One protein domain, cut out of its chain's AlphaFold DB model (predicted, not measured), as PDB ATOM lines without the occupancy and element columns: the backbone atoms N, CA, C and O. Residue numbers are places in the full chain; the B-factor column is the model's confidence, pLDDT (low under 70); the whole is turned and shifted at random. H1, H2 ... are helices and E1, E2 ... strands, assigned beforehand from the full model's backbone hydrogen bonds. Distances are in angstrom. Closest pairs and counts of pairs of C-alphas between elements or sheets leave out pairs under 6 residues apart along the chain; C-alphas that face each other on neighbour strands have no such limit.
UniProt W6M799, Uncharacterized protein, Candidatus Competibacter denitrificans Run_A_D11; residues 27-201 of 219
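AT A GLANCE: This is residues 27 to 201 of the 219 residues of an uncharacterized protein of Candidatus Competibacter denitrificans Run_A_D11 (UniProt W6M799). A strongly twisted, curled sheet of five strands has two long helices packed on one face: H2 over E3 and E5 in the middle of the domain, and H1 beside the E2 end. H4 packs across the ends of H1 and H2, and little H3 sits at the end of H2. The 175 printed residues hold, in order, E1 H1 E2 E3 E4 E5 H2 H3 H4; the sheet runs E2 E1 E3 E5 E4 and is mixed. The class is mixed, helices and strands, with 86 residues, under half, in named elements. The whole is compact, with a radius of gyration of the C-alphas of 14.9 A and spans of 42 by 35 by 35 A.

IN THESE COORDINATES: Find C-alpha 29 at (251.942, 225.008, 199.108); from there E1, residues 29 to 37, runs 25.2 A. H1 follows at residues 48 to 66, 26.0 A long, then E2 at 72 to 78 and E3 at 91 to 96. E4, residues 116 to 121, and E5, residues 124 to 130, come next. Look for C-alpha 140 at (282.517, 224.704, 199.957), where H2, residues 140 to 157, begins its 25.6 A. H3 is residues 169 to 172, and H4, residues 191 to 200, ends at C-alpha 200, (257.679, 220.097, 212.270).

HOW THE PARTS SIT: Start at E1, parallel to E2 with N 31 and O 74 2.8 A apart, and parallel to E3 with N 34 and O 91 2.8 A apart. E3 is parallel to E5, N 94 to O 127 being 2.9 A; E5 and E4 form an antiparallel hairpin, N 119 to O 126 being 2.9 A. E1, H1 and E2 make a strand-helix-strand unit, two parallel neighbour strands with a helix between, its crossover right-handed. H1 is on the sheet, only just at its level, with a height of 3.9 A. H2 is on the sheet, over E3 and E5 at a height of 7.6 A, along the strands at 19 degrees to E5 on the local plane. H2 is the hub: it touches H1, C-alphas of Ala 145 and Val 54 closest at 4.9 A, at a steep tilt of 41 degrees, the same way. With residues 153 to 157 alone it touches H4, closest C-alphas Lys 156 and Ala 200, 6.2 A, and only just H3, with 3 pairs within 8 A, closest His 154 and Ile 169, 6.7 A. In H2 and H4 every O i to N i+4 pair is within hydrogen-bond range, in H1 14 of 15; H3 is too short for one.

THE WHOLE: The C-alphas farthest apart, of Lys 27 and Asn 109, lie 43.9 A apart. The printed part has no cut. The links E2 to E3, E3 to E4, H2 to H3 and H3 to H4 are long. Mean pLDDT of the printed part is 92.3; residues 41 to 44 and 160 to 166 are under 70.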
ATOM      1  N   LYS A  27     245.310 222.417 198.010       76.31
ATOM      2  CA  LYS A  27     246.382 222.857 197.126       76.31
ATOM      3  C   LYS A  27     247.642 222.932 197.976       76.31
ATOM      4  O   LYS A  27     247.754 223.807 198.834       76.31
ATOM      5  N   LYS A  28     248.542 221.975 197.761       84.19
ATOM      6  CA  LYS A  28     249.823 221.929 198.450       84.19
ATOM      7  C   LYS A  28     250.588 223.212 198.152       84.19
ATOM      8  O   LYS A  28     250.535 223.736 197.037       84.19
ATOM      9  N   GLN A  29     251.224 223.747 199.181       93.31
ATOM     10  CA  GLN A  29     251.942 225.008 199.108       93.31
ATOM     11  C   GLN A  29     253.426 224.761 198.840       93.31
ATOM     12  O   GLN A  29     253.976 223.723 199.199       93.31
ATOM     13  N   THR A  30     254.096 225.749 198.253       95.88
ATOM     14  CA  THR A  30     255.558 225.746 198.191       95.88
ATOM     15  C   THR A  30     256.114 226.245 199.517       95.88
ATOM     16  O   THR A  30     255.799 227.359 199.925       95.88
ATOM     17  N   PHE A  31     256.951 225.441 200.167       97.50
ATOM     18  CA  PHE A  31     257.666 225.842 201.372       97.50
ATOM     19  C   PHE A  31     258.811 226.797 201.009       97.50
ATOM     20  O   PHE A  31     259.676 226.448 200.202       97.50
ATOM     21  N   ARG A  32     258.833 228.005 201.581       98.12
ATOM     22  CA  ARG A  32     259.860 229.006 201.266       98.12
ATOM     23  C   ARG A  32     261.005 228.976 202.276       98.12
ATOM     24  O   ARG A  32     260.801 229.036 203.486       98.12
ATOM     25  N   LEU A  33     262.220 228.954 201.743       98.62
ATOM     26  CA  LEU A  33     263.453 229.249 202.459       98.62
ATOM     27  C   LEU A  33     263.880 230.682 202.145       98.62
ATOM     28  O   LEU A  33     263.982 231.079 200.983       98.62
ATOM     29  N   TRP A  34     264.165 231.452 203.179       98.50
ATOM     30  CA  TRP A  34     264.634 232.822 203.072       98.50
ATOM     31  C   TRP A  34     266.098 232.871 203.485       98.50
ATOM     32  O   TRP A  34     266.463 232.503 204.599       98.50
ATOM     33  N   LEU A  35     266.949 233.298 202.564       98.12
ATOM     34  CA  LEU A  35     268.390 233.335 202.741       98.12
ATOM     35  C   LEU A  35     268.809 234.801 202.765       98.12
ATOM     36  O   LEU A  35     268.475 235.556 201.855       98.12
ATOM     37  N   LYS A  36     269.525 235.238 203.796       97.12
ATOM     38  CA  LYS A  36     270.045 236.605 203.870       97.12
ATOM     39  C   LYS A  36     271.560 236.574 203.827       97.12
ATOM     40  O   LYS A  36     272.195 236.133 204.780       97.12
ATOM     41  N   ASN A  37     272.144 237.098 202.754       95.50
ATOM     42  CA  ASN A  37     273.579 237.332 202.725       95.50
ATOM     43  C   ASN A  37     273.925 238.609 203.503       95.50
ATOM     44  O   ASN A  37     273.418 239.689 203.200       95.50
ATOM     45  N   LEU A  38     274.795 238.469 204.496       94.69
ATOM     46  CA  LEU A  38     275.434 239.564 205.228       94.69
ATOM     47  C   LEU A  38     276.963 239.446 205.188       94.69
ATOM     48  O   LEU A  38     277.661 240.263 205.786       94.69
ATOM     49  N   ALA A  39     277.495 238.443 204.488       91.25
ATOM     50  CA  ALA A  39     278.920 238.266 204.306       91.25
ATOM     51  C   ALA A  39     279.393 239.056 203.074       91.25
ATOM     52  O   ALA A  39     278.807 238.876 202.002       91.25
ATOM     53  N   PRO A  40     280.472 239.866 203.177       81.50
ATOM     54  CA  PRO A  40     281.077 240.619 202.067       81.50
ATOM     55  C   PRO A  40     281.637 239.733 200.957       81.50
ATOM     56  O   PRO A  40     282.111 240.247 199.952       81.50
ATOM     57  N   GLY A  41     281.565 238.417 201.160       65.69
ATOM     58  CA  GLY A  41     282.203 237.385 200.381       65.69
ATOM     59  C   GLY A  41     283.708 237.421 200.491       65.69
ATOM     60  O   GLY A  41     284.336 238.345 201.008       65.69
ATOM     61  N   THR A  42     284.289 236.355 199.975       63.53
ATOM     62  CA  THR A  42     285.693 236.316 199.618       63.53
ATOM     63  C   THR A  42     285.727 235.982 198.139       63.53
ATOM     64  O   THR A  42     285.013 235.082 197.696       63.53
ATOM     65  N   GLN A  43     286.542 236.714 197.371       54.47
ATOM     66  CA  GLN A  43     286.606 236.629 195.901       54.47
ATOM     67  C   GLN A  43     286.822 235.206 195.342       54.47
ATOM     68  O   GLN A  43     286.675 234.994 194.144       54.47
ATOM     69  N   TYR A  44     287.188 234.245 196.195       66.31
ATOM     70  CA  TYR A  44     287.494 232.868 195.823       66.31
ATOM     71  C   TYR A  44     286.421 231.844 196.210       66.31
ATOM     72  O   TYR A  44     286.350 230.804 195.561       66.31
ATOM     73  N   TYR A  45     285.603 232.101 197.236       79.50
ATOM     74  CA  TYR A  45     284.707 231.077 197.793       79.50
ATOM     75  C   TYR A  45     283.230 231.472 197.781       79.50
ATOM     76  O   TYR A  45     282.373 230.610 197.585       79.50
ATOM     77  N   TRP A  46     282.907 232.756 197.965       90.56
ATOM     78  CA  TRP A  46     281.523 233.203 198.138       90.56
ATOM     79  C   TRP A  46     281.123 234.240 197.093       90.56
ATOM     80  O   TRP A  46     281.561 235.387 197.137       90.56
ATOM     81  N   GLY A  47     280.266 233.813 196.169       89.75
ATOM     82  CA  GLY A  47     279.658 234.635 195.128       89.75
ATOM     83  C   GLY A  47     278.405 233.959 194.572       89.75
ATOM     84  O   GLY A  47     277.974 232.930 195.096       89.75
ATOM     85  N   GLU A  48     277.842 234.513 193.497       89.81
ATOM     86  CA  GLU A  48     276.546 234.094 192.936       89.81
ATOM     87  C   GLU A  48     276.457 232.581 192.675       89.81
ATOM     88  O   GLU A  48     275.495 231.942 193.095       89.81
ATOM     89  N   GLY A  49     277.487 231.984 192.063       92.25
ATOM     90  CA  GLY A  49     277.518 230.544 191.787       92.25
ATOM     91  C   GLY A  49     277.430 229.688 193.055       92.25
ATOM     92  O   GLY A  49     276.609 228.774 193.127       92.25
ATOM     93  N   THR A  50     278.210 230.022 194.086       93.81
ATOM     94  CA  THR A  50     278.170 229.328 195.383       93.81
ATOM     95  C   THR A  50     276.846 229.558 196.106       93.81
ATOM     96  O   THR A  50     276.282 228.633 196.684       93.81
ATOM     97  N   MET A  51     276.315 230.781 196.076       94.75
ATOM     98  CA  MET A  51     275.026 231.115 196.689       94.75
ATOM     99  C   MET A  51     273.878 230.338 196.031       94.75
ATOM    100  O   MET A  51     272.986 229.829 196.715       94.75
ATOM    101  N   TYR A  52     273.913 230.202 194.705       95.81
ATOM    102  CA  TYR A  52     272.968 229.372 193.968       95.81
ATOM    103  C   TYR A  52     273.137 227.888 194.312       95.81
ATOM    104  O   TYR A  52     272.145 227.204 194.575       95.81
ATOM    105  N   GLU A  53     274.376 227.388 194.400       97.31
ATOM    106  CA  GLU A  53     274.649 226.026 194.871       97.31
ATOM    107  C   GLU A  53     274.017 225.799 196.251       97.31
ATOM    108  O   GLU A  53     273.199 224.895 196.401       97.31
ATOM    109  N   VAL A  54     274.290 226.658 197.237       98.25
ATOM    110  CA  VAL A  54     273.719 226.538 198.587       98.25
ATOM    111  C   VAL A  54     272.194 226.463 198.555       98.25
ATOM    112  O   VAL A  54     271.607 225.551 199.144       98.25
ATOM    113  N   GLY A  55     271.543 227.381 197.837       98.38
ATOM    114  CA  GLY A  55     270.085 227.394 197.712       98.38
ATOM    115  C   GLY A  55     269.534 226.109 197.085       98.38
ATOM    116  O   GLY A  55     268.587 225.518 197.608       98.38
ATOM    117  N   THR A  56     270.157 225.618 196.011       98.62
ATOM    118  CA  THR A  56     269.730 224.375 195.340       98.62
ATOM    119  C   THR A  56     269.942 223.130 196.201       98.62
ATOM    120  O   THR A  56     269.090 222.237 196.205       98.62
ATOM    121  N   VAL A  57     271.025 223.071 196.983       98.75
ATOM    122  CA  VAL A  57     271.246 222.001 197.964       98.75
ATOM    123  C   VAL A  57     270.146 221.989 199.016       98.75
ATOM    124  O   VAL A  57     269.555 220.937 199.266       98.75
ATOM    125  N   LEU A  58     269.852 223.147 199.607       98.88
ATOM    126  CA  LEU A  58     268.808 223.260 200.619       98.88
ATOM    127  C   LEU A  58     267.448 222.859 200.044       98.88
ATOM    128  O   LEU A  58     266.764 222.025 200.633       98.88
ATOM    129  N   VAL A  59     267.082 223.350 198.856       98.69
ATOM    130  CA  VAL A  59     265.845 222.937 198.174       98.69
ATOM    131  C   VAL A  59     265.808 221.431 197.923       98.69
ATOM    132  O   VAL A  59     264.769 220.812 198.131       98.69
ATOM    133  N   SER A  60     266.923 220.800 197.549       98.75
ATOM    134  CA  SER A  60     266.983 219.341 197.383       98.75
ATOM    135  C   SER A  60     266.668 218.586 198.683       98.75
ATOM    136  O   SER A  60     265.945 217.586 198.656       98.75
ATOM    137  N   TYR A  61     267.155 219.065 199.828       98.75
ATOM    138  CA  TYR A  61     266.846 218.470 201.133       98.75
ATOM    139  C   TYR A  61     265.397 218.735 201.545       98.75
ATOM    140  O   TYR A  61     264.680 217.806 201.915       98.75
ATOM    141  N   PHE A  62     264.918 219.971 201.406       98.62
ATOM    142  CA  PHE A  62     263.548 220.326 201.767       98.62
ATOM    143  C   PHE A  62     262.495 219.729 200.831       98.62
ATOM    144  O   PHE A  62     261.396 219.434 201.290       98.62
ATOM    145  N   ASN A  63     262.815 219.435 199.572       98.56
ATOM    146  CA  ASN A  63     261.929 218.666 198.696       98.56
ATOM    147  C   ASN A  63     261.697 217.251 199.238       98.56
ATOM    148  O   ASN A  63     260.560 216.788 199.257       98.56
ATOM    149  N   GLN A  64     262.732 216.582 199.757       98.38
ATOM    150  CA  GLN A  64     262.570 215.269 200.397       98.38
ATOM    151  C   GLN A  64     261.673 215.345 201.641       98.38
ATOM    152  O   GLN A  64     260.893 214.426 201.890       98.38
ATOM    153  N   ILE A  65     261.744 216.452 202.386       98.38
ATOM    154  CA  ILE A  65     260.870 216.732 203.533       98.38
ATOM    155  C   ILE A  65     259.426 216.989 203.072       98.38
ATOM    156  O   ILE A  65     258.497 216.401 203.623       98.38
ATOM    157  N   CYS A  66     259.224 217.812 202.038       97.69
ATOM    158  CA  CYS A  66     257.901 218.141 201.494       97.69
ATOM    159  C   CYS A  66     257.150 216.887 201.017       97.69
ATOM    160  O   CYS A  66     255.952 216.746 201.254       97.69
ATOM    161  N   LEU A  67     257.860 215.907 200.447       95.38
ATOM    162  CA  LEU A  67     257.280 214.614 200.057       95.38
ATOM    163  C   LEU A  67     256.714 213.801 201.237       95.38
ATOM    164  O   LEU A  67     255.943 212.867 201.017       95.38
ATOM    165  N   LYS A  68     257.085 214.130 202.479       95.88
ATOM    166  CA  LYS A  68     256.632 213.459 203.709       95.88
ATOM    167  C   LYS A  68     255.542 214.232 204.459       95.88
ATOM    168  O   LYS A  68     255.166 213.825 205.554       95.88
ATOM    169  N   THR A  69     255.014 215.311 203.883       91.31
ATOM    170  CA  THR A  69     253.936 216.114 204.474       91.31
ATOM    171  C   THR A  69     252.756 216.282 203.513       91.31
ATOM    172  O   THR A  69     252.865 216.162 202.287       91.31
ATOM    173  N   SER A  70     251.577 216.534 204.080       86.69
ATOM    174  CA  SER A  70     250.363 216.851 203.327       86.69
ATOM    175  C   SER A  70     250.267 218.331 202.950       86.69
ATOM    176  O   SER A  70     249.599 218.637 201.968       86.69
ATOM    177  N   GLY A  71     250.938 219.234 203.676       90.50
ATOM    178  CA  GLY A  71     250.783 220.687 203.506       90.50
ATOM    179  C   GLY A  71     251.604 221.296 202.367       90.50
ATOM    180  O   GLY A  71     251.192 222.298 201.780       90.50
ATOM    181  N   PHE A  72     252.732 220.671 202.018       95.25
ATOM    182  CA  PHE A  72     253.686 221.204 201.046       95.25
ATOM    183  C   PHE A  72     254.018 220.176 199.960       95.25
ATOM    184  O   PHE A  72     254.038 218.974 200.224       95.25
ATOM    185  N   ASP A  73     254.238 220.629 198.726       93.25
ATOM    186  CA  ASP A  73     254.603 219.780 197.579       93.25
ATOM    187  C   ASP A  73     256.079 219.897 197.204       93.25
ATOM    188  O   ASP A  73     256.699 218.912 196.809       93.25
ATOM    189  N   LYS A  74     256.638 221.094 197.352       96.69
ATOM    190  CA  LYS A  74     258.028 221.413 197.043       96.69
ATOM    191  C   LYS A  74     258.536 222.546 197.921       96.69
ATOM    192  O   LYS A  74     257.759 223.265 198.547       96.69
ATOM    193  N   ALA A  75     259.844 222.732 197.901       98.38
ATOM    194  CA  ALA A  75     260.529 223.862 198.488       98.38
ATOM    195  C   ALA A  75     261.127 224.768 197.409       98.38
ATOM    196  O   ALA A  75     261.399 224.336 196.287       98.38
ATOM    197  N   ASP A  76     261.338 226.026 197.769       98.50
ATOM    198  CA  ASP A  76     262.008 227.024 196.942       98.50
ATOM    199  C   ASP A  76     262.743 228.026 197.846       98.50
ATOM    200  O   ASP A  76     262.413 228.139 199.031       98.50
ATOM    201  N   PHE A  77     263.730 228.752 197.324       98.38
ATOM    202  CA  PHE A  77     264.512 229.718 198.104       98.38
ATOM    203  C   PHE A  77     264.450 231.136 197.529       98.38
ATOM    204  O   PHE A  77     264.053 231.352 196.388       98.38
ATOM    205  N   SER A  78     264.807 232.128 198.343       97.31
ATOM    206  CA  SER A  78     265.040 233.508 197.905       97.31
ATOM    207  C   SER A  78     266.165 234.137 198.718       97.31
ATOM    208  O   SER A  78     266.163 234.036 199.943       97.31
ATOM    209  N   TRP A  79     267.089 234.821 198.037       95.62
ATOM    210  CA  TRP A  79     268.152 235.627 198.655       95.62
ATOM    211  C   TRP A  79     267.716 237.057 199.010       95.62
ATOM    212  O   TRP A  79     268.492 237.830 199.572       95.62
ATOM    213  N   VAL A  80     266.466 237.415 198.693       93.50
ATOM    214  CA  VAL A  80     265.898 238.752 198.913       93.50
ATOM    215  C   VAL A  80     264.716 238.646 199.884       93.50
ATOM    216  O   VAL A  80     263.554 238.741 199.478       93.50
ATOM    217  N   PRO A  81     264.981 238.383 201.177       95.19
ATOM    218  CA  PRO A  81     263.942 238.304 202.191       95.19
ATOM    219  C   PRO A  81     263.247 239.644 202.403       95.19
ATOM    220  O   PRO A  81     263.892 240.679 202.573       95.19
ATOM    221  N   GLN A  82     261.917 239.602 202.468       94.19
ATOM    222  CA  GLN A  82     261.079 240.746 202.816       94.19
ATOM    223  C   GLN A  82     260.276 240.409 204.071       94.19
ATOM    224  O   GLN A  82     259.575 239.397 204.115       94.19
ATOM    225  N   ALA A  83     260.377 241.249 205.105       95.12
ATOM    226  CA  ALA A  83     259.816 240.961 206.428       95.12
ATOM    227  C   ALA A  83     258.308 240.643 206.400       95.12
ATOM    228  O   ALA A  83     257.847 239.766 207.129       95.12
ATOM    229  N   ASN A  84     257.558 241.333 205.538       95.38
ATOM    230  CA  ASN A  84     256.116 241.173 205.350       95.38
ATOM    231  C   ASN A  84     255.720 239.929 204.535       95.38
ATOM    232  O   ASN A  84     254.543 239.586 204.522       95.38
ATOM    233  N   LEU A  85     256.665 239.276 203.852       96.00
ATOM    234  CA  LEU A  85     256.413 238.053 203.082       96.00
ATOM    235  C   LEU A  85     256.772 236.779 203.852       96.00
ATOM    236  O   LEU A  85     256.216 235.726 203.558       96.00
ATOM    237  N   ILE A  86     257.683 236.869 204.825       97.25
ATOM    238  CA  ILE A  86     258.131 235.714 205.611       97.25
ATOM    239  C   ILE A  86     257.038 235.294 206.590       97.25
ATOM    240  O   ILE A  86     256.700 236.049 207.510       97.25
ATOM    241  N   GLN A  87     256.545 234.069 206.443       96.31
ATOM    242  CA  GLN A  87     255.571 233.471 207.356       96.31
ATOM    243  C   GLN A  87     256.263 232.735 208.510       96.31
ATOM    244  O   GLN A  87     257.391 232.267 208.384       96.31
ATOM    245  N   ASP A  88     255.583 232.585 209.647       94.62
ATOM    246  CA  ASP A  88     256.192 231.986 210.847       94.62
ATOM    247  C   ASP A  88     256.488 230.485 210.697       94.62
ATOM    248  O   ASP A  88     257.351 229.935 211.377       94.62
ATOM    249  N   HIS A  89     255.795 229.774 209.811       93.38
ATOM    250  CA  HIS A  89     256.125 228.371 209.551       93.38
ATOM    251  C   HIS A  89     257.321 228.215 208.596       93.38
ATOM    252  O   HIS A  89     257.957 227.164 208.586       93.38
ATOM    253  N   GLU A  90     257.670 229.255 207.834       96.38
ATOM    254  CA  GLU A  90     258.822 229.265 206.930       96.38
ATOM    255  C   GLU A  90     260.136 229.404 207.717       96.38
ATOM    256  O   GLU A  90     260.155 229.408 208.954       96.38
ATOM    257  N   LEU A  91     261.256 229.457 207.000       98.00
ATOM    258  CA  LEU A  91     262.589 229.487 207.591       98.00
ATOM    259  C   LEU A  91     263.426 230.620 207.021       98.00
ATOM    260  O   LEU A  91     263.495 230.786 205.806       98.00
ATOM    261  N   LEU A  92     264.082 231.359 207.911       98.56
ATOM    262  CA  LEU A  92     265.038 232.410 207.590       98.56
ATOM    263  C   LEU A  92     266.408 232.048 208.158       98.56
ATOM    264  O   LEU A  92     266.515 231.656 209.317       98.56
ATOM    265  N   ILE A  93     267.455 232.218 207.352       98.75
ATOM    266  CA  ILE A  93     268.836 232.025 207.788       98.75
ATOM    267  C   ILE A  93     269.758 233.127 207.262       98.75
ATOM    268  O   ILE A  93     269.652 233.562 206.110       98.75
ATOM    269  N   TYR A  94     270.675 233.568 208.119       98.31
ATOM    270  CA  TYR A  94     271.677 234.585 207.826       98.31
ATOM    271  C   TYR A  94     273.038 233.953 207.512       98.31
ATOM    272  O   TYR A  94     273.527 233.101 208.247       98.31
ATOM    273  N   PHE A  95     273.680 234.399 206.438       97.38
ATOM    274  CA  PHE A  95     275.034 233.992 206.067       97.38
ATOM    275  C   PHE A  95     275.999 235.113 206.428       97.38
ATOM    276  O   PHE A  95     275.894 236.223 205.902       97.38
ATOM    277  N   LEU A  96     276.925 234.822 207.336       95.69
ATOM    278  CA  LEU A  96     277.866 235.772 207.917       95.69
ATOM    279  C   LEU A  96     279.299 235.350 207.602       95.69
ATOM    280  O   LEU A  96     279.593 234.163 207.465       95.69
ATOM    281  N   GLN A  97     280.221 236.310 207.525       93.62
ATOM    282  CA  GLN A  97     281.618 235.977 207.242       93.62
ATOM    283  C   GLN A  97     282.211 235.104 208.348       93.62
ATOM    284  O   GLN A  97     282.879 234.112 208.067       93.62
ATOM    285  N   SER A  98     281.982 235.467 209.609       93.88
ATOM    286  CA  SER A  98     282.539 234.765 210.758       93.88
ATOM    287  C   SER A  98     281.647 234.882 211.990       93.88
ATOM    288  O   SER A  98     280.742 235.710 212.037       93.88
ATOM    289  N   SER A  99     281.965 234.113 213.034       94.75
ATOM    290  CA  SER A  99     281.304 234.225 214.340       94.75
ATOM    291  C   SER A  99     281.486 235.593 215.010       94.75
ATOM    292  O   SER A  99     280.717 235.942 215.898       94.75
ATOM    293  N   LYS A 100     282.459 236.410 214.576       93.56
ATOM    294  CA  LYS A 100     282.609 237.796 215.054       93.56
ATOM    295  C   LYS A 100     281.472 238.709 214.594       93.56
ATOM    296  O   LYS A 100     281.236 239.732 215.222       93.56
ATOM    297  N   ASP A 101     280.795 238.334 213.512       93.75
ATOM    298  CA  ASP A 101     279.690 239.082 212.909       93.75
ATOM    299  C   ASP A 101     278.318 238.554 213.372       93.75
ATOM    300  O   ASP A 101     277.282 238.998 212.871       93.75
ATOM    301  N   SER A 102     278.330 237.582 214.294       96.81
ATOM    302  CA  SER A 102     277.171 236.858 214.816       96.81
ATOM    303  C   SER A 102     276.100 237.795 215.369       96.81
ATOM    304  O   SER A 102     276.365 238.655 216.210       96.81
ATOM    305  N   ILE A 103     274.862 237.572 214.932       97.44
ATOM    306  CA  ILE A 103     273.669 238.197 215.503       97.44
ATOM    307  C   ILE A 103     273.369 237.534 216.852       97.44
ATOM    308  O   ILE A 103     273.049 238.228 217.818       97.44
ATOM    309  N   VAL A 104     273.535 236.207 216.947       97.19
ATOM    310  CA  VAL A 104     273.330 235.428 218.183       97.19
ATOM    311  C   VAL A 104     274.229 235.917 219.323       97.19
ATOM    312  O   VAL A 104     273.744 236.077 220.442       97.19
ATOM    313  N   ALA A 105     275.497 236.237 219.057       96.06
ATOM    314  CA  ALA A 105     276.436 236.763 220.053       96.06
ATOM    315  C   ALA A 105     275.953 238.064 220.715       96.06
ATOM    316  O   ALA A 105     276.303 238.349 221.856       96.06
ATOM    317  N   GLY A 106     275.137 238.854 220.011       94.38
ATOM    318  CA  GLY A 106     274.513 240.058 220.560       94.38
ATOM    319  C   GLY A 106     273.318 239.780 221.480       94.38
ATOM    320  O   GLY A 106     272.837 240.702 222.132       94.38
ATOM    321  N   GLN A 107     272.828 238.538 221.529       94.00
ATOM    322  CA  GLN A 107     271.635 238.131 222.285       94.00
ATOM    323  C   GLN A 107     271.954 237.220 223.476       94.00
ATOM    324  O   GLN A 107     271.117 237.056 224.363       94.00
ATOM    325  N   THR A 108     273.135 236.597 223.505       92.56
ATOM    326  CA  THR A 108     273.507 235.621 224.535       92.56
ATOM    327  C   THR A 108     275.012 235.586 224.785       92.56
ATOM    328  O   THR A 108     275.809 235.877 223.901       92.56
ATOM    329  N   ASN A 109     275.398 235.164 225.994       91.06
ATOM    330  CA  ASN A 109     276.790 234.872 226.364       91.06
ATOM    331  C   ASN A 109     277.149 233.383 226.193       91.06
ATOM    332  O   ASN A 109     278.221 232.951 226.615       91.06
ATOM    333  N   GLN A 110     276.234 232.573 225.651       89.19
ATOM    334  CA  GLN A 110     276.500 231.164 225.378       89.19
ATOM    335  C   GLN A 110     277.551 231.013 224.276       89.19
ATOM    336  O   GLN A 110     277.648 231.834 223.365       89.19
ATOM    337  N   ALA A 111     278.338 229.940 224.366       90.38
ATOM    338  CA  ALA A 111     279.292 229.604 223.324       90.38
ATOM    339  C   ALA A 111     278.553 229.329 222.006       90.38
ATOM    340  O   ALA A 111     277.561 228.602 221.982       90.38
ATOM    341  N   LEU A 112     279.057 229.910 220.920       93.50
ATOM    342  CA  LEU A 112     278.518 229.705 219.581       93.50
ATOM    343  C   LEU A 112     279.034 228.390 218.997       93.50
ATOM    344  O   LEU A 112     280.148 227.955 219.308       93.50
ATOM    345  N   GLY A 113     278.244 227.793 218.108       91.31
ATOM    346  CA  GLY A 113     278.704 226.677 217.297       91.31
ATOM    347  C   GLY A 113     279.828 227.105 216.352       91.31
ATOM    348  O   GLY A 113     280.013 228.280 216.029       91.31
ATOM    349  N   GLN A 114     280.622 226.134 215.904       90.81
ATOM    350  CA  GLN A 114     281.773 226.421 215.047       90.81
ATOM    351  C   GLN A 114     281.348 226.946 213.668       90.81
ATOM    352  O   GLN A 114     281.956 227.888 213.167       90.81
ATOM    353  N   ALA A 115     280.332 226.327 213.057       93.56
ATOM    354  CA  ALA A 115     279.885 226.602 211.686       93.56
ATOM    355  C   ALA A 115     278.612 227.456 211.600       93.56
ATOM    356  O   ALA A 115     278.248 227.902 210.510       93.56
ATOM    357  N   GLY A 116     277.966 227.705 212.732       96.69
ATOM    358  CA  GLY A 116     276.721 228.444 212.826       96.69
ATOM    359  C   GLY A 116     276.201 228.468 214.255       96.69
ATOM    360  O   GLY A 116     276.822 227.919 215.170       96.69
ATOM    361  N   ALA A 117     275.084 229.157 214.436       96.31
ATOM    362  CA  ALA A 117     274.353 229.168 215.686       96.31
ATOM    363  C   ALA A 117     272.866 229.409 215.430       96.31
ATOM    364  O   ALA A 117     272.472 230.123 214.503       96.31
ATOM    365  N   THR A 118     272.044 228.868 216.322       96.12
ATOM    366  CA  THR A 118     270.606 229.102 216.337       96.12
ATOM    367  C   THR A 118     270.161 229.460 217.741       96.12
ATOM    368  O   THR A 118     270.534 228.793 218.705       96.12
ATOM    369  N   PHE A 119     269.376 230.530 217.876       94.06
ATOM    370  CA  PHE A 119     268.983 231.034 219.188       94.06
ATOM    371  C   PHE A 119     267.586 231.672 219.178       94.06
ATOM    372  O   PHE A 119     267.309 232.531 218.332       94.06
ATOM    373  N   PRO A 120     266.690 231.287 220.106       92.88
ATOM    374  CA  PRO A 120     265.395 231.937 220.269       92.88
ATOM    375  C   PRO A 120     265.538 233.304 220.952       92.88
ATOM    376  O   PRO A 120     266.231 233.452 221.955       92.88
ATOM    377  N   THR A 121     264.809 234.303 220.461       92.25
ATOM    378  CA  THR A 121     264.696 235.625 221.096       92.25
ATOM    379  C   THR A 121     263.229 236.022 221.245       92.25
ATOM    380  O   THR A 121     262.341 235.379 220.680       92.25
ATOM    381  N   SER A 122     262.952 237.137 221.926       91.75
ATOM    382  CA  SER A 122     261.608 237.734 221.938       91.75
ATOM    383  C   SER A 122     261.138 238.216 220.557       91.75
ATOM    384  O   SER A 122     259.946 238.424 220.365       91.75
ATOM    385  N   ASN A 123     262.055 238.386 219.597       92.81
ATOM    386  CA  ASN A 123     261.779 238.857 218.237       92.81
ATOM    387  C   ASN A 123     261.760 237.716 217.200       92.81
ATOM    388  O   ASN A 123     261.727 237.979 215.998       92.81
ATOM    389  N   GLY A 124     261.806 236.460 217.653       93.81
ATOM    390  CA  GLY A 124     261.864 235.261 216.815       93.81
ATOM    391  C   GLY A 124     263.201 234.521 216.893       93.81
ATOM    392  O   GLY A 124     264.109 234.916 217.627       93.81
ATOM    393  N   VAL A 125     263.315 233.422 216.148       95.31
ATOM    394  CA  VAL A 125     264.530 232.591 216.104       95.31
ATOM    395  C   VAL A 125     265.517 233.158 215.110       95.31
ATOM    396  O   VAL A 125     265.173 233.404 213.949       95.31
ATOM    397  N   ILE A 126     266.747 233.324 215.570       97.06
ATOM    398  CA  ILE A 126     267.900 233.583 214.722       97.06
ATOM    399  C   ILE A 126     268.463 232.230 214.311       97.06
ATOM    400  O   ILE A 126     268.730 231.408 215.179       97.06
ATOM    401  N   SER A 127     268.677 232.026 213.016       98.19
ATOM    402  CA  SER A 127     269.538 230.967 212.493       98.19
ATOM    403  C   SER A 127     270.602 231.616 211.629       98.19
ATOM    404  O   SER A 127     270.287 232.442 210.768       98.19
ATOM    405  N   GLU A 128     271.858 231.264 211.850       98.06
ATOM    406  CA  GLU A 128     272.979 231.857 211.129       98.06
ATOM    407  C   GLU A 128     274.107 230.860 210.890       98.06
ATOM    408  O   GLU A 128     274.327 229.955 211.687       98.06
ATOM    409  N   VAL A 129     274.848 231.053 209.801       97.81
ATOM    410  CA  VAL A 129     276.038 230.262 209.464       97.81
ATOM    411  C   VAL A 129     277.246 231.144 209.210       97.81
ATOM    412  O   VAL A 129     277.127 232.272 208.722       97.81
ATOM    413  N   TYR A 130     278.424 230.600 209.505       95.81
ATOM    414  CA  TYR A 130     279.705 231.285 209.375       95.81
ATOM    415  C   TYR A 130     280.492 230.715 208.197       95.81
ATOM    416  O   TYR A 130     280.832 229.532 208.162       95.81
ATOM    417  N   LEU A 131     280.812 231.559 207.222       94.62
ATOM    418  CA  LEU A 131     281.450 231.121 205.980       94.62
ATOM    419  C   LEU A 131     282.927 230.772 206.168       94.62
ATOM    420  O   LEU A 131     283.377 229.728 205.702       94.62
ATOM    421  N   LYS A 132     283.677 231.614 206.890       92.25
ATOM    422  CA  LYS A 132     285.141 231.531 206.986       92.25
ATOM    423  C   LYS A 132     285.652 230.184 207.496       92.25
ATOM    424  O   LYS A 132     286.702 229.726 207.068       92.25
ATOM    425  N   VAL A 133     284.928 229.546 208.416       89.69
ATOM    426  CA  VAL A 133     285.364 228.267 209.003       89.69
ATOM    427  C   VAL A 133     285.276 227.094 208.026       89.69
ATOM    428  O   VAL A 133     285.858 226.048 208.293       89.69
ATOM    429  N   ASN A 134     284.558 227.270 206.916       89.56
ATOM    430  CA  ASN A 134     284.377 226.262 205.878       89.56
ATOM    431  C   ASN A 134     285.314 226.498 204.676       89.56
ATOM    432  O   ASN A 134     285.378 225.653 203.784       89.56
ATOM    433  N   GLU A 135     286.022 227.636 204.623       90.06
ATOM    434  CA  GLU A 135     286.923 227.984 203.516       90.06
ATOM    435  C   GLU A 135     288.031 226.930 203.343       90.06
ATOM    436  O   GLU A 135     288.567 226.392 204.311       90.06
ATOM    437  N   GLY A 136     288.380 226.640 202.087       88.75
ATOM    438  CA  GLY A 136     289.363 225.609 201.736       88.75
ATOM    439  C   GLY A 136     288.769 224.224 201.451       88.75
ATOM    440  O   GLY A 136     289.472 223.383 200.890       88.75
ATOM    441  N   ASP A 137     287.490 223.985 201.753       93.44
ATOM    442  CA  ASP A 137     286.797 222.766 201.325       93.44
ATOM    443  C   ASP A 137     286.546 222.780 199.803       93.44
ATOM    444  O   ASP A 137     286.060 223.765 199.241       93.44
ATOM    445  N   ALA A 138     286.865 221.675 199.122       92.62
ATOM    446  CA  ALA A 138     286.697 221.548 197.671       92.62
ATOM    447  C   ALA A 138     285.224 221.602 197.215       92.62
ATOM    448  O   ALA A 138     284.947 221.878 196.050       92.62
ATOM    449  N   GLN A 139     284.283 221.337 198.122       95.31
ATOM    450  CA  GLN A 139     282.836 221.455 197.944       95.31
ATOM    451  C   GLN A 139     282.265 222.446 198.969       95.31
ATOM    452  O   GLN A 139     281.290 222.164 199.672       95.31
ATOM    453  N   PHE A 140     282.886 223.624 199.045       95.38
ATOM    454  CA  PHE A 140     282.517 224.704 199.957       95.38
ATOM    455  C   PHE A 140     281.006 224.996 199.990       95.38
ATOM    456  O   PHE A 140     280.418 225.025 201.071       95.38
ATOM    457  N   GLY A 141     280.349 225.137 198.831       96.12
ATOM    458  CA  GLY A 141     278.905 225.395 198.758       96.12
ATOM    459  C   GLY A 141     278.066 224.293 199.414       96.12
ATOM    460  O   GLY A 141     277.170 224.579 200.211       96.12
ATOM    461  N   ARG A 142     278.402 223.018 199.180       97.69
ATOM    462  CA  ARG A 142     277.771 221.875 199.864       97.69
ATOM    463  C   ARG A 142     277.966 221.916 201.377       97.69
ATOM    464  O   ARG A 142     277.006 221.670 202.104       97.69
ATOM    465  N   LEU A 143     279.182 222.183 201.852       97.50
ATOM    466  CA  LEU A 143     279.476 222.242 203.287       97.50
ATOM    467  C   LEU A 143     278.700 223.379 203.968       97.50
ATOM    468  O   LEU A 143     278.063 223.157 204.996       97.50
ATOM    469  N   VAL A 144     278.665 224.561 203.351       97.50
ATOM    470  CA  VAL A 144     277.873 225.704 203.830       97.50
ATOM    471  C   VAL A 144     276.380 225.372 203.855       97.50
ATOM    472  O   VAL A 144     275.697 225.693 204.823       97.50
ATOM    473  N   ALA A 145     275.860 224.680 202.840       98.56
ATOM    474  CA  ALA A 145     274.465 224.249 202.827       98.56
ATOM    475  C   ALA A 145     274.155 223.189 203.897       98.56
ATOM    476  O   ALA A 145     273.070 223.201 204.476       98.56
ATOM    477  N   ASN A 146     275.101 222.293 204.189       98.69
ATOM    478  CA  ASN A 146     274.987 221.324 205.278       98.69
ATOM    479  C   ASN A 146     274.936 222.025 206.643       98.69
ATOM    480  O   ASN A 146     274.076 221.691 207.456       98.69
ATOM    481  N   ALA A 147     275.802 223.020 206.866       98.31
ATOM    482  CA  ALA A 147     275.752 223.875 208.053       98.31
ATOM    483  C   ALA A 147     274.424 224.636 208.134       98.31
ATOM    484  O   ALA A 147     273.761 224.610 209.163       98.31
ATOM    485  N   ALA A 148     273.964 225.220 207.027       98.75
ATOM    486  CA  ALA A 148     272.694 225.939 207.001       98.75
ATOM    487  C   ALA A 148     271.517 225.023 207.343       98.75
ATOM    488  O   ALA A 148     270.667 225.379 208.152       98.75
ATOM    489  N   PHE A 149     271.479 223.817 206.779       98.75
ATOM    490  CA  PHE A 149     270.446 222.844 207.112       98.75
ATOM    491  C   PHE A 149     270.495 222.436 208.589       98.75
ATOM    492  O   PHE A 149     269.441 222.344 209.210       98.75
ATOM    493  N   HIS A 150     271.687 222.235 209.162       98.25
ATOM    494  CA  HIS A 150     271.868 221.926 210.584       98.25
ATOM    495  C   HIS A 150     271.258 223.005 211.490       98.25
ATOM    496  O   HIS A 150     270.450 222.701 212.365       98.25
ATOM    497  N   GLU A 151     271.554 224.273 211.225       98.06
ATOM    498  CA  GLU A 151     270.995 225.391 211.995       98.06
ATOM    499  C   GLU A 151     269.475 225.525 211.808       98.06
ATOM    500  O   GLU A 151     268.717 225.786 212.741       98.06
ATOM    501  N   LEU A 152     268.977 225.254 210.602       98.06
ATOM    502  CA  LEU A 152     267.539 225.210 210.345       98.06
ATOM    503  C   LEU A 152     266.837 224.038 211.052       98.06
ATOM    504  O   LEU A 152     265.654 224.154 211.393       98.06
ATOM    505  N   MET A 153     267.539 222.927 211.304       97.00
ATOM    506  CA  MET A 153     267.024 221.855 212.157       97.00
ATOM    507  C   MET A 153     266.878 222.330 213.595       97.00
ATOM    508  O   MET A 153     265.821 222.093 214.178       97.00
ATOM    509  N   HIS A 154     267.870 223.040 214.141       95.31
ATOM    510  CA  HIS A 154     267.733 223.656 215.461       95.31
ATOM    511  C   HIS A 154     266.492 224.569 215.505       95.31
ATOM    512  O   HIS A 154     265.618 224.422 216.360       95.31
ATOM    513  N   ASN A 155     266.309 225.423 214.489       95.00
ATOM    514  CA  ASN A 155     265.180 226.362 214.411       95.00
ATOM    515  C   ASN A 155     263.812 225.679 214.529       95.00
ATOM    516  O   ASN A 155     262.961 226.126 215.301       95.00
ATOM    517  N   LYS A 156     263.590 224.595 213.770       92.94
ATOM    518  CA  LYS A 156     262.293 223.897 213.765       92.94
ATOM    519  C   LYS A 156     262.130 222.843 214.842       92.94
ATOM    520  O   LYS A 156     260.989 222.537 215.191       92.94
ATOM    521  N   LEU A 157     263.210 222.238 215.325       92.50
ATOM    522  CA  LEU A 157     263.101 221.064 216.186       92.50
ATOM    523  C   LEU A 157     263.319 221.387 217.660       92.50
ATOM    524  O   LEU A 157     262.565 220.832 218.463       92.50
ATOM    525  N   ASP A 158     264.255 222.272 218.016       87.62
ATOM    526  CA  ASP A 158     264.668 222.461 219.415       87.62
ATOM    527  C   ASP A 158     264.749 223.915 219.917       87.62
ATOM    528  O   ASP A 158     264.721 224.117 221.128       87.62
ATOM    529  N   ALA A 159     264.722 224.940 219.057       77.94
ATOM    530  CA  ALA A 159     264.888 226.336 219.488       77.94
ATOM    531  C   ALA A 159     263.811 226.840 220.476       77.94
ATOM    532  O   ALA A 159     264.059 227.773 221.230       77.94
ATOM    533  N   TYR A 160     262.623 226.232 220.528       63.94
ATOM    534  CA  TYR A 160     261.563 226.607 221.472       63.94
ATOM    535  C   TYR A 160     261.282 225.484 222.463       63.94
ATOM    536  O   TYR A 160     260.258 224.810 222.365       63.94
ATOM    537  N   ILE A 161     262.132 225.286 223.470       56.22
ATOM    538  CA  ILE A 161     261.837 224.342 224.565       56.22
ATOM    539  C   ILE A 161     260.844 224.962 225.571       56.22
ATOM    540  O   ILE A 161     261.091 225.092 226.762       56.22
ATOM    541  N   SER A 162     259.684 225.340 225.038       47.66
ATOM    542  CA  SER A 162     258.356 225.090 225.591       47.66
ATOM    543  C   SER A 162     257.450 224.824 224.377       47.66
ATOM    544  O   SER A 162     256.803 225.730 223.860       47.66
ATOM    545  N   GLY A 163     257.524 223.604 223.818       49.97
ATOM    546  CA  GLY A 163     256.813 223.206 222.584       49.97
ATOM    547  C   GLY A 163     257.664 222.599 221.450       49.97
ATOM    548  O   GLY A 163     257.105 222.197 220.426       49.97
ATOM    549  N   GLY A 164     258.987 222.507 221.617       56.75
ATOM    550  CA  GLY A 164     259.919 221.895 220.663       56.75
ATOM    551  C   GLY A 164     259.609 220.421 220.395       56.75
ATOM    552  O   GLY A 164     259.130 219.697 221.268       56.75
ATOM    553  N   VAL A 165     259.849 219.976 219.159       61.00
ATOM    554  CA  VAL A 165     259.610 218.582 218.731       61.00
ATOM    555  C   VAL A 165     260.671 217.660 219.330       61.00
ATOM    556  O   VAL A 165     260.395 216.502 219.636       61.00
ATOM    557  N   VAL A 166     261.885 218.187 219.492       68.19
ATOM    558  CA  VAL A 166     263.077 217.481 219.942       68.19
ATOM    559  C   VAL A 166     263.788 218.359 220.971       68.19
ATOM    560  O   VAL A 166     263.915 219.557 220.774       68.19
ATOM    561  N   ARG A 167     264.232 217.787 222.094       78.38
ATOM    562  CA  ARG A 167     264.918 218.561 223.147       78.38
ATOM    563  C   ARG A 167     266.323 219.012 222.732       78.38
ATOM    564  O   ARG A 167     266.811 220.010 223.236       78.38
ATOM    565  N   ASP A 168     266.968 218.224 221.885       86.62
ATOM    566  CA  ASP A 168     268.312 218.452 221.369       86.62
ATOM    567  C   ASP A 168     268.487 217.594 220.107       86.62
ATOM    568  O   ASP A 168     268.378 216.359 220.164       86.62
ATOM    569  N   ILE A 169     268.705 218.228 218.953       91.88
ATOM    570  CA  ILE A 169     268.863 217.485 217.696       91.88
ATOM    571  C   ILE A 169     270.121 216.610 217.684       91.88
ATOM    572  O   ILE A 169     270.121 215.598 216.988       91.88
ATOM    573  N   HIS A 170     271.169 216.927 218.450       92.62
ATOM    574  CA  HIS A 170     272.417 216.152 218.430       92.62
ATOM    575  C   HIS A 170     272.241 214.772 219.065       92.62
ATOM    576  O   HIS A 170     272.897 213.814 218.658       92.62
ATOM    577  N   THR A 171     271.323 214.645 220.023       89.38
ATOM    578  CA  THR A 171     271.012 213.370 220.689       89.38
ATOM    579  C   THR A 171     269.844 212.626 220.050       89.38
ATOM    580  O   THR A 171     269.838 211.395 220.013       89.38
ATOM    581  N   LEU A 172     268.851 213.344 219.527       89.88
ATOM    582  CA  LEU A 172     267.571 212.765 219.101       89.88
ATOM    583  C   LEU A 172     267.268 212.954 217.604       89.88
ATOM    584  O   LEU A 172     266.268 212.437 217.104       89.88
ATOM    585  N   GLY A 173     268.127 213.662 216.869       87.75
ATOM    586  CA  GLY A 173     267.962 213.938 215.442       87.75
ATOM    587  C   GLY A 173     268.280 212.753 214.529       87.75
ATOM    588  O   GLY A 173     267.920 212.781 213.354       87.75
ATOM    589  N   GLY A 174     268.904 211.693 215.051       92.38
ATOM    590  CA  GLY A 174     269.193 210.466 214.303       92.38
ATOM    591  C   GLY A 174     270.385 210.588 213.346       92.38
ATOM    592  O   GLY A 174     270.327 210.077 212.225       92.38
ATOM    593  N   GLY A 175     271.445 211.288 213.766       94.25
ATOM    594  CA  GLY A 175     272.692 211.434 213.008       94.25
ATOM    595  C   GLY A 175     272.518 212.217 211.704       94.25
ATOM    596  O   GLY A 175     271.712 213.145 211.636       94.25
ATOM    597  N   GLY A 176     273.272 211.852 210.662       96.44
ATOM    598  CA  GLY A 176     273.242 212.560 209.378       96.44
ATOM    599  C   GLY A 176     273.758 213.988 209.525       96.44
ATOM    600  O   GLY A 176     274.921 214.184 209.863       96.44
ATOM    601  N   LEU A 177     272.889 214.974 209.298       97.62
ATOM    602  CA  LEU A 177     273.213 216.382 209.540       97.62
ATOM    603  C   LEU A 177     272.885 216.849 210.959       97.62
ATOM    604  O   LEU A 177     273.283 217.945 211.316       97.62
ATOM    605  N   ALA A 178     272.247 216.032 211.798       96.12
ATOM    606  CA  ALA A 178     271.989 216.346 213.206       96.12
ATOM    607  C   ALA A 178     273.120 215.863 214.132       96.12
ATOM    608  O   ALA A 178     272.872 215.223 215.150       96.12
ATOM    609  N   VAL A 179     274.376 216.084 213.745       93.25
ATOM    610  CA  VAL A 179     275.553 215.640 214.510       93.25
ATOM    611  C   VAL A 179     276.109 216.778 215.363       93.25
ATOM    612  O   VAL A 179     276.190 217.903 214.892       93.25
ATOM    613  N   GLY A 180     276.546 216.479 216.589       88.69
ATOM    614  CA  GLY A 180     277.276 217.433 217.443       88.69
ATOM    615  C   GLY A 180     278.779 217.532 217.130       88.69
ATOM    616  O   GLY A 180     279.535 218.152 217.871       88.69
ATOM    617  N   THR A 181     279.237 216.867 216.067       88.81
ATOM    618  CA  THR A 181     280.625 216.885 215.578       88.81
ATOM    619  C   THR A 181     280.754 217.806 214.363       88.81
ATOM    620  O   THR A 181     279.736 218.110 213.738       88.81
ATOM    621  N   PRO A 182     281.978 218.199 213.956       91.38
ATOM    622  CA  PRO A 182     282.168 219.004 212.754       91.38
ATOM    623  C   PRO A 182     281.461 218.407 211.532       91.38
ATOM    624  O   PRO A 182     281.576 217.211 211.247       91.38
ATOM    625  N   LEU A 183     280.718 219.254 210.822       94.69
ATOM    626  CA  LEU A 183     280.053 218.886 209.577       94.69
ATOM    627  C   LEU A 183     281.079 218.723 208.451       94.69
ATOM    628  O   LEU A 183     282.139 219.344 208.457       94.69
ATOM    629  N   SER A 184     280.743 217.903 207.456       95.44
ATOM    630  CA  SER A 184     281.540 217.737 206.238       95.44
ATOM    631  C   SER A 184     280.661 217.821 204.993       95.44
ATOM    632  O   SER A 184     279.446 217.601 205.056       95.44
ATOM    633  N   ASN A 185     281.271 218.101 203.838       95.69
ATOM    634  CA  ASN A 185     280.566 218.130 202.553       95.69
ATOM    635  C   ASN A 185     279.975 216.759 202.149       95.69
ATOM    636  O   ASN A 185     279.064 216.698 201.319       95.69
ATOM    637  N   ALA A 186     280.444 215.657 202.745       96.75
ATOM    638  CA  ALA A 186     279.989 214.302 202.436       96.75
ATOM    639  C   ALA A 186     278.685 213.925 203.161       96.75
ATOM    640  O   ALA A 186     277.944 213.064 202.684       96.75
ATOM    641  N   LEU A 187     278.377 214.576 204.288       97.38
ATOM    642  CA  LEU A 187     277.168 214.290 205.062       97.38
ATOM    643  C   LEU A 187     275.895 214.671 204.300       97.38
ATOM    644  O   LEU A 187     275.875 215.587 203.473       97.38
ATOM    645  N   ARG A 188     274.811 213.953 204.590       97.88
ATOM    646  CA  ARG A 188     273.468 214.167 204.040       97.88
ATOM    647  C   ARG A 188     272.437 214.052 205.166       97.88
ATOM    648  O   ARG A 188     272.729 213.374 206.157       97.88
ATOM    649  N   PRO A 189     271.245 214.666 205.028       98.25
ATOM    650  CA  PRO A 189     270.164 214.421 205.970       98.25
ATOM    651  C   PRO A 189     269.885 212.917 206.076       98.25
ATOM    652  O   PRO A 189     269.731 212.236 205.060       98.25
ATOM    653  N   SER A 190     269.815 212.391 207.296       98.31
ATOM    654  CA  SER A 190     269.371 211.019 207.528       98.31
ATOM    655  C   SER A 190     267.855 210.901 207.308       98.31
ATOM    656  O   SER A 190     267.137 211.904 207.388       98.31
ATOM    657  N   PRO A 191     267.316 209.684 207.103       98.00
ATOM    658  CA  PRO A 191     265.867 209.480 207.058       98.00
ATOM    659  C   PRO A 191     265.140 210.041 208.289       98.00
ATOM    660  O   PRO A 191     264.034 210.565 208.167       98.00
ATOM    661  N   GLN A 192     265.779 209.992 209.464       96.94
ATOM    662  CA  GLN A 192     265.219 210.551 210.690       96.94
ATOM    663  C   GLN A 192     265.259 212.083 210.710       96.94
ATOM    664  O   GLN A 192     264.265 212.683 211.116       96.94
ATOM    665  N   ASN A 193     266.323 212.723 210.198       97.88
ATOM    666  CA  ASN A 193     266.331 214.180 210.005       97.88
ATOM    667  C   ASN A 193     265.123 214.607 209.154       97.88
ATOM    668  O   ASN A 193     264.374 215.503 209.541       97.88
ATOM    669  N   ILE A 194     264.907 213.922 208.023       98.44
ATOM    670  CA  ILE A 194     263.808 214.211 207.093       98.44
ATOM    671  C   ILE A 194     262.446 214.033 207.772       98.44
ATOM    672  O   ILE A 194     261.592 214.910 207.658       98.44
ATOM    673  N   GLN A 195     262.238 212.932 208.499       97.31
ATOM    674  CA  GLN A 195     260.959 212.657 209.157       97.31
ATOM    675  C   GLN A 195     260.645 213.658 210.277       97.31
ATOM    676  O   GLN A 195     259.511 214.130 210.377       97.31
ATOM    677  N   LEU A 196     261.631 213.994 211.113       95.81
ATOM    678  CA  LEU A 196     261.453 214.962 212.196       95.81
ATOM    679  C   LEU A 196     261.133 216.350 211.642       95.81
ATOM    680  O   LEU A 196     260.168 216.974 212.079       95.81
ATOM    681  N   MET A 197     261.883 216.790 210.628       97.00
ATOM    682  CA  MET A 197     261.612 218.053 209.945       97.00
ATOM    683  C   MET A 197     260.234 218.054 209.286       97.00
ATOM    684  O   MET A 197     259.522 219.044 209.399       97.00
ATOM    685  N   ALA A 198     259.804 216.953 208.662       96.69
ATOM    686  CA  ALA A 198     258.490 216.870 208.020       96.69
ATOM    687  C   ALA A 198     257.345 217.047 209.024       96.69
ATOM    688  O   ALA A 198     256.399 217.790 208.760       96.69
ATOM    689  N   ASN A 199     257.470 216.433 210.203       93.62
ATOM    690  CA  ASN A 199     256.500 216.564 211.291       93.62
ATOM    691  C   ASN A 199     256.457 217.984 211.883       93.62
ATOM    692  O   ASN A 199     255.455 218.379 212.482       93.62
ATOM    693  N   ALA A 200     257.548 218.741 211.750       93.19
ATOM    694  CA  ALA A 200     257.679 220.097 212.270       93.19
ATOM    695  C   ALA A 200     257.457 221.188 211.211       93.19
ATOM    696  O   ALA A 200     257.305 222.349 211.575       93.19
ATOM    697  N   LEU A 201     257.416 220.844 209.918       94.19
ATOM    698  CA  LEU A 201     257.547 221.816 208.828       94.19
ATOM    699  C   LEU A 201     256.455 222.896 208.836       94.19
ATOM    700  O   LEU A 201     256.727 224.049 208.530       94.19
TER     701      LEU A 201